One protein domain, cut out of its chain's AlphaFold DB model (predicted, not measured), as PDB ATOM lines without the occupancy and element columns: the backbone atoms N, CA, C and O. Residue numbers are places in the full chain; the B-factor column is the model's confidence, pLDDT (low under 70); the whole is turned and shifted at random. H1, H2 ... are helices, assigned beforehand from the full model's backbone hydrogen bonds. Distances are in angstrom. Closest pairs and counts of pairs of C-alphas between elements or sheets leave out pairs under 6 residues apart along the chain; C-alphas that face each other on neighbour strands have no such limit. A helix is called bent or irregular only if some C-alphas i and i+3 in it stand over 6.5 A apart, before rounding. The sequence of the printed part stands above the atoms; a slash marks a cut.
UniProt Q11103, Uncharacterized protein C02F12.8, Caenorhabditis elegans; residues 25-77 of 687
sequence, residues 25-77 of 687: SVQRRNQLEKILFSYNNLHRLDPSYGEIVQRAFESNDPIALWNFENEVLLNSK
ATOM      1  N   SER A  25     -53.634 -12.800  11.910       65.53
ATOM      2  CA  SER A  25     -53.403 -12.871  13.359       65.53
ATOM      3  C   SER A  25     -51.908 -12.915  13.707       65.53
ATOM      4  O   SER A  25     -51.448 -12.149  14.553       65.53
ATOM      5  N   VAL A  26     -51.119 -13.756  13.023       68.58
ATOM      6  CA  VAL A  26     -49.655 -13.834  13.213       68.58
ATOM      7  C   VAL A  26     -48.963 -12.538  12.774       68.58
ATOM      8  O   VAL A  26     -48.047 -12.068  13.449       68.58
ATOM      9  N   GLN A  27     -49.419 -11.913  11.687       75.37
ATOM     10  CA  GLN A  27     -48.897 -10.625  11.236       75.37
ATOM     11  C   GLN A  27     -49.186  -9.508  12.251       75.37
ATOM     12  O   GLN A  27     -48.268  -8.760  12.594       75.37
ATOM     13  N   ARG A  28     -50.412  -9.416  12.788       77.12
ATOM     14  CA  ARG A  28     -50.765  -8.420  13.815       77.12
ATOM     15  C   ARG A  28     -50.019  -8.665  15.127       77.12
ATOM     16  O   ARG A  28     -49.598  -7.703  15.760       77.12
ATOM     17  N   ARG A  29     -49.752  -9.928  15.479       77.05
ATOM     18  CA  ARG A  29     -48.823 -10.300  16.558       77.05
ATOM     19  C   ARG A  29     -47.460  -9.618  16.381       77.05
ATOM     20  O   ARG A  29     -47.014  -8.919  17.284       77.05
ATOM     21  N   ASN A  30     -46.823  -9.777  15.219       79.82
ATOM     22  CA  ASN A  30     -45.486  -9.228  14.969       79.82
ATOM     23  C   ASN A  30     -45.491  -7.688  14.957       79.82
ATOM     24  O   ASN A  30     -44.529  -7.058  15.391       79.82
ATOM     25  N   GLN A  31     -46.588  -7.077  14.497       88.15
ATOM     26  CA  GLN A  31     -46.798  -5.631  14.577       88.15
ATOM     27  C   GLN A  31     -46.860  -5.139  16.031       88.15
ATOM     28  O   GLN A  31     -46.170  -4.187  16.382       88.15
ATOM     29  N   LEU A  32     -47.636  -5.804  16.891       86.10
ATOM     30  CA  LEU A  32     -47.763  -5.432  18.303       86.10
ATOM     31  C   LEU A  32     -46.462  -5.686  19.086       86.10
ATOM     32  O   LEU A  32     -46.086  -4.851  19.905       86.10
ATOM     33  N   GLU A  33     -45.716  -6.755  18.770       86.26
ATOM     34  CA  GLU A  33     -44.348  -6.957  19.283       86.26
ATOM     35  C   GLU A  33     -43.416  -5.787  18.883       86.26
ATOM     36  O   GLU A  33     -42.684  -5.277  19.734       86.26
ATOM     37  N   LYS A  34     -43.477  -5.299  17.631       91.37
ATOM     38  CA  LYS A  34     -42.676  -4.152  17.149       91.37
ATOM     39  C   LYS A  34     -43.076  -2.820  17.805       91.37
ATOM     40  O   LYS A  34     -42.203  -2.039  18.187       91.37
ATOM     41  N   ILE A  35     -44.374  -2.562  17.974       90.10
ATOM     42  CA  ILE A  35     -44.888  -1.362  18.661       90.10
ATOM     43  C   ILE A  35     -44.429  -1.364  20.128       90.10
ATOM     44  O   ILE A  35     -43.792  -0.411  20.575       90.10
ATOM     45  N   LEU A  36     -44.648  -2.464  20.856       89.28
ATOM     46  CA  LEU A  36     -44.237  -2.595  22.256       89.28
ATOM     47  C   LEU A  36     -42.710  -2.498  22.424       89.28
ATOM     48  O   LEU A  36     -42.234  -1.849  23.357       89.28
ATOM     49  N   PHE A  37     -41.928  -3.086  21.512       91.27
ATOM     50  CA  PHE A  37     -40.473  -2.917  21.494       91.27
ATOM     51  C   PHE A  37     -40.074  -1.445  21.335       91.27
ATOM     52  O   PHE A  37     -39.171  -0.984  22.033       91.27
ATOM     53  N   SER A  38     -40.761  -0.705  20.458       90.15
ATOM     54  CA  SER A  38     -40.485   0.711  20.195       90.15
ATOM     55  C   SER A  38     -40.685   1.567  21.443       90.15
ATOM     56  O   SER A  38     -39.759   2.271  21.831       90.15
ATOM     57  N   TYR A  39     -41.833   1.449  22.126       89.58
ATOM     58  CA  TYR A  39     -42.105   2.191  23.366       89.58
ATOM     59  C   TYR A  39     -41.039   1.937  24.444       89.58
ATOM     60  O   TYR A  39     -40.493   2.883  25.009       89.58
ATOM     61  N   ASN A  40     -40.662   0.673  24.667       84.80
ATOM     62  CA  ASN A  40     -39.614   0.312  25.634       84.80
ATOM     63  C   ASN A  40     -38.211   0.836  25.253       84.80
ATOM     64  O   ASN A  40     -37.331   0.925  26.109       84.80
ATOM     65  N   ASN A  41     -37.986   1.187  23.983       88.56
ATOM     66  CA  ASN A  41     -36.697   1.635  23.453       88.56
ATOM     67  C   ASN A  41     -36.730   3.063  22.876       88.56
ATOM     68  O   ASN A  41     -35.802   3.430  22.159       88.56
ATOM     69  N   LEU A  42     -37.730   3.895  23.205       87.31
ATOM     70  CA  LEU A  42     -37.817   5.291  22.732       87.31
ATOM     71  C   LEU A  42     -36.517   6.077  22.983       87.31
ATOM     72  O   LEU A  42     -36.033   6.768  22.096       87.31
ATOM     73  N   HIS A  43     -35.884   5.862  24.140       86.00
ATOM     74  CA  HIS A  43     -34.590   6.438  24.533       86.00
ATOM     75  C   HIS A  43     -33.367   5.958  23.709       86.00
ATOM     76  O   HIS A  43     -32.242   6.377  23.975       86.00
ATOM     77  N   ARG A  44     -33.559   5.046  22.745       86.24
ATOM     78  CA  ARG A  44     -32.542   4.507  21.814       86.24
ATOM     79  C   ARG A  44     -32.907   4.728  20.340       86.24
ATOM     80  O   ARG A  44     -32.123   4.358  19.467       86.24
ATOM     81  N   LEU A  45     -34.090   5.279  20.069       88.74
ATOM     82  CA  LEU A  45     -34.523   5.725  18.747       88.74
ATOM     83  C   LEU A  45     -34.123   7.199  18.549       88.74
ATOM     84  O   LEU A  45     -33.567   7.832  19.446       88.74
ATOM     85  N   ASP A  46     -34.376   7.749  17.362       87.91
ATOM     86  CA  ASP A  46     -34.166   9.181  17.113       87.91
ATOM     87  C   ASP A  46     -35.098  10.037  18.013       87.91
ATOM     88  O   ASP A  46     -36.262   9.666  18.195       87.91
ATOM     89  N   PRO A  47     -34.648  11.183  18.566       87.09
ATOM     90  CA  PRO A  47     -35.480  12.036  19.423       87.09
ATOM     91  C   PRO A  47     -36.826  12.449  18.808       87.09
ATOM     92  O   PRO A  47     -37.799  12.636  19.538       87.09
ATOM     93  N   SER A  48     -36.928  12.513  17.475       88.97
ATOM     94  CA  SER A  48     -38.189  12.798  16.782       88.97
ATOM     95  C   SER A  48     -39.287  11.754  17.032       88.97
ATOM     96  O   SER A  48     -40.460  12.119  17.042       88.97
ATOM     97  N   TYR A  49     -38.956  10.487  17.321       89.42
ATOM     98  CA  TYR A  49     -39.956   9.502  17.766       89.42
ATOM     99  C   TYR A  49     -40.546   9.890  19.132       89.42
ATOM    100  O   TYR A  49     -41.747   9.726  19.341       89.42
ATOM    101  N   GLY A  50     -39.723  10.451  20.026       84.13
ATOM    102  CA  GLY A  50     -40.146  11.021  21.307       84.13
ATOM    103  C   GLY A  50     -41.070  12.228  21.129       84.13
ATOM    104  O   GLY A  50     -42.158  12.261  21.697       84.13
ATOM    105  N   GLU A  51     -40.694  13.183  20.274       85.35
ATOM    106  CA  GLU A  51     -41.541  14.351  19.999       85.35
ATOM    107  C   GLU A  51     -42.893  13.987  19.365       85.35
ATOM    108  O   GLU A  51     -43.907  14.610  19.679       85.35
ATOM    109  N   ILE A  52     -42.921  13.021  18.437       86.27
ATOM    110  CA  ILE A  52     -44.156  12.636  17.740       86.27
ATOM    111  C   ILE A  52     -45.068  11.839  18.678       86.27
ATOM    112  O   ILE A  52     -46.271  12.086  18.677       86.27
ATOM    113  N   VAL A  53     -44.529  10.931  19.505       88.07
ATOM    114  CA  VAL A  53     -45.356  10.184  20.467       88.07
ATOM    115  C   VAL A  53     -45.897  11.086  21.573       88.07
ATOM    116  O   VAL A  53     -47.062  10.958  21.943       88.07
ATOM    117  N   GLN A  54     -45.101  12.055  22.038       84.30
ATOM    118  CA  GLN A  54     -45.560  13.087  22.965       84.30
ATOM    119  C   GLN A  54     -46.712  13.893  22.347       84.30
ATOM    120  O   GLN A  54     -47.797  13.922  22.920       84.30
ATOM    121  N   ARG A  55     -46.535  14.431  21.131       84.25
ATOM    122  CA  ARG A  55     -47.592  15.183  20.427       84.25
ATOM    123  C   ARG A  55     -48.831  14.343  20.091       84.25
ATOM    124  O   ARG A  55     -49.928  14.891  20.002       84.25
ATOM    125  N   ALA A  56     -48.687  13.027  19.922       82.27
ATOM    126  CA  ALA A  56     -49.816  12.113  19.767       82.27
ATOM    127  C   ALA A  56     -50.607  11.961  21.078       82.27
ATOM    128  O   ALA A  56     -51.829  12.091  21.051       82.27
ATOM    129  N   PHE A  57     -49.942  11.775  22.225       82.94
ATOM    130  CA  PHE A  57     -50.617  11.750  23.529       82.94
ATOM    131  C   PHE A  57     -51.240  13.110  23.894       82.94
ATOM    132  O   PHE A  57     -52.402  13.154  24.290       82.94
ATOM    133  N   GLU A  58     -50.520  14.218  23.697       84.19
ATOM    134  CA  GLU A  58     -51.004  15.587  23.960       84.19
ATOM    135  C   GLU A  58     -52.254  15.940  23.140       84.19
ATOM    136  O   GLU A  58     -53.142  16.636  23.632       84.19
ATOM    137  N   SER A  59     -52.370  15.423  21.910       82.13
ATOM    138  CA  SER A  59     -53.536  15.671  21.050       82.13
ATOM    139  C   SER A  59     -54.855  15.114  21.599       82.13
ATOM    140  O   SER A  59     -55.918  15.565  21.179       82.13
ATOM    141  N   ASN A  60     -54.796  14.121  22.498       76.98
ATOM    142  CA  ASN A  60     -55.931  13.304  22.947       76.98
ATOM    143  C   ASN A  60     -56.729  12.611  21.810       76.98
ATOM    144  O   ASN A  60     -57.782  12.026  22.065       76.98
ATOM    145  N   ASP A  61     -56.229  12.622  20.569       79.33
ATOM    146  CA  ASP A  61     -56.869  11.992  19.414       79.33
ATOM    147  C   ASP A  61     -56.377  10.538  19.241       79.33
ATOM    148  O   ASP A  61     -55.193  10.310  18.957       79.33
ATOM    149  N   PRO A  62     -57.253   9.517  19.349       78.73
ATOM    150  CA  PRO A  62     -56.863   8.133  19.089       78.73
ATOM    151  C   PRO A  62     -56.388   7.907  17.644       78.73
ATOM    152  O   PRO A  62     -55.627   6.969  17.406       78.73
ATOM    153  N   ILE A  63     -56.776   8.754  16.682       79.33
ATOM    154  CA  ILE A  63     -56.299   8.689  15.293       79.33
ATOM    155  C   ILE A  63     -54.838   9.160  15.203       79.33
ATOM    156  O   ILE A  63     -54.051   8.551  14.478       79.33
ATOM    157  N   ALA A  64     -54.429  10.173  15.972       76.57
ATOM    158  CA  ALA A  64     -53.033  10.607  16.045       76.57
ATOM    159  C   ALA A  64     -52.118   9.495  16.588       76.57
ATOM    160  O   ALA A  64     -51.079   9.201  15.988       76.57
ATOM    161  N   LEU A  65     -52.537   8.825  17.669       85.24
ATOM    162  CA  LEU A  65     -51.813   7.683  18.238       85.24
ATOM    163  C   LEU A  65     -51.786   6.488  17.269       85.24
ATOM    164  O   LEU A  65     -50.725   5.918  17.019       85.24
ATOM    165  N   TRP A  66     -52.925   6.159  16.649       84.91
ATOM    166  CA  TRP A  66     -53.022   5.104  15.635       84.91
ATOM    167  C   TRP A  66     -52.099   5.352  14.435       84.91
ATOM    168  O   TRP A  66     -51.452   4.418  13.953       84.91
ATOM    169  N   ASN A  67     -52.003   6.597  13.961       84.34
ATOM    170  CA  ASN A  67     -51.114   6.967  12.862       84.34
ATOM    171  C   ASN A  67     -49.640   6.885  13.284       84.34
ATOM    172  O   ASN A  67     -48.821   6.367  12.527       84.34
ATOM    173  N   PHE A  68     -49.286   7.307  14.503       88.67
ATOM    174  CA  PHE A  68     -47.929   7.108  15.017       88.67
ATOM    175  C   PHE A  68     -47.555   5.618  15.074       88.67
ATOM    176  O   PHE A  68     -46.513   5.222  14.553       88.67
ATOM    177  N   GLU A  69     -48.416   4.762  15.622       91.26
ATOM    178  CA  GLU A  69     -48.140   3.327  15.682       91.26
ATOM    179  C   GLU A  69     -48.051   2.689  14.288       91.26
ATOM    180  O   GLU A  69     -47.053   2.045  13.956       91.26
ATOM    181  N   ASN A  70     -49.077   2.864  13.451       87.98
ATOM    182  CA  ASN A  70     -49.222   2.084  12.222       87.98
ATOM    183  C   ASN A  70     -48.540   2.723  10.997       87.98
ATOM    184  O   ASN A  70     -48.108   1.985  10.109       87.98
ATOM    185  N   GLU A  71     -48.387   4.053  10.938       88.25
ATOM    186  CA  GLU A  71     -47.636   4.725   9.866       88.25
ATOM    187  C   GLU A  71     -46.163   4.960  10.230       88.25
ATOM    188  O   GLU A  71     -45.307   4.751   9.367       88.25
ATOM    189  N   VAL A  72     -45.837   5.333  11.476       90.28
ATOM    190  CA  VAL A  72     -44.451   5.663  11.876       90.28
ATOM    191  C   VAL A  72     -43.713   4.452  12.456       90.28
ATOM    192  O   VAL A  72     -42.715   4.026  11.872       90.28
ATOM    193  N   LEU A  73     -44.180   3.852  13.557       91.98
ATOM    194  CA  LEU A  73     -43.454   2.757  14.221       91.98
ATOM    195  C   LEU A  73     -43.379   1.494  13.358       91.98
ATOM    196  O   LEU A  73     -42.288   0.958  13.150       91.98
ATOM    197  N   LEU A  74     -44.501   1.021  12.808       91.16
ATOM    198  CA  LEU A  74     -44.507  -0.213  12.010       91.16
ATOM    199  C   LEU A  74     -43.647  -0.127  10.743       91.16
ATOM    200  O   LEU A  74     -43.020  -1.124  10.378       91.16
ATOM    201  N   ASN A  75     -43.549   1.048  10.116       90.94
ATOM    202  CA  ASN A  75     -42.725   1.266   8.921       90.94
ATOM    203  C   ASN A  75     -41.306   1.777   9.236       90.94
ATOM    204  O   ASN A  75     -40.500   1.939   8.316       90.94
ATOM    205  N   SER A  76     -40.979   2.022  10.510       92.57
ATOM    206  CA  SER A  76     -39.652   2.478  10.923       92.57
ATOM    207  C   SER A  76     -38.595   1.408  10.669       92.57
ATOM    208  O   SER A  76     -38.646   0.314  11.241       92.57
ATOM    209  N   LYS A  77     -37.592   1.766   9.860       92.20
ATOM    210  CA  LYS A  77     -36.364   0.980   9.704       92.20
ATOM    211  C   LYS A  77     -35.468   1.087  10.940       92.20
ATOM    212  O   LYS A  77     -34.768   0.131  11.245       92.20
TER     213      LYS A  77
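Overview. This is residues 25 to 77 of the 687 residues of the protein "Uncharacterized protein C02F12.8" of Caenorhabditis elegans (UniProt Q11103). A helical hairpin, H2 and H3, is joined at its open end by a longer helix, H1, which meets the last turns of H3 near its own end and makes an L-shaped corner with it. H2 and H3 fold back on each other and pack together in the halves next to their link, and the turn between them, residues 58 to 63, sticks out. The printed part has 53 residues with three named helices, in the order H1, H2, H3, and no named strand; the class is all helix, with 40 of the residues in the helices. The whole is compact, with a radius of gyration of the C-alphas of 11.0 A, and the C-alphas span 31 by 25 by 16 A.

Arrangement. The longest helix, H1, residues 25 to 40, touches H3, residues 62 to 73, with its residues 34 to 38 alone. H3 touches H1 with residues 69 to 73 alone. The closest C-alphas of the two are those of Ile 35 and Leu 73, 6.2 A apart. The lines of H1 and H3 are about perpendicular, at 87 degrees. H2, residues 47 to 58, touches H3 with residues 52 to 57 alone, and H3 touches H2 with residues 64 to 68 alone. The closest C-alphas of this pair are those of Ala 56 and Leu 65, 5.1 A apart. H2 and H3 run opposite ways at a shallow tilt of 17 degrees and form a helical hairpin. Their centres are 10.6 A apart, while those of H1 and H3 are 13.0 A apart. H1 and H2 are apart. In H1, H2 and H3 every O i to N i+4 pair of the backbone is within hydrogen-bond range.

Along the chain. H1 runs from Ser 25, with its C-alpha at (-53.403, -12.871, 13.359), to Asn 40, and is 22.7 A long from first to last C-alpha. H2 begins at Pro 47, with its C-alpha at (-35.480, 12.036, 19.423), and ends at Glu 58, 16.6 A from first to last C-alpha. H3 goes from Pro 62 to Leu 73, whose C-alpha is at (-43.454, 2.757, 14.221), and is 15.2 A long. H3 is neither bent nor irregular, but only just: C-alphas 70 and 73 are 6.1 A apart.

Size, cuts and confidence. The two C-alphas farthest apart are those of Val 26 and Glu 58, 31.4 A. The first and last printed C-alphas, of Ser 25 and Lys 77, are 22.3 A apart. The printed part has no cut. The link from H1 to H2, 6 residues, is short, and the link from H2 to H3, 3 residues, is tight. Residues 58 to 63, of which 58 belongs to H2 and 62 to 63 belong to H3, stand free. The mean pLDDT of the printed part is 85.2, and residues 25 to 26 are under 70.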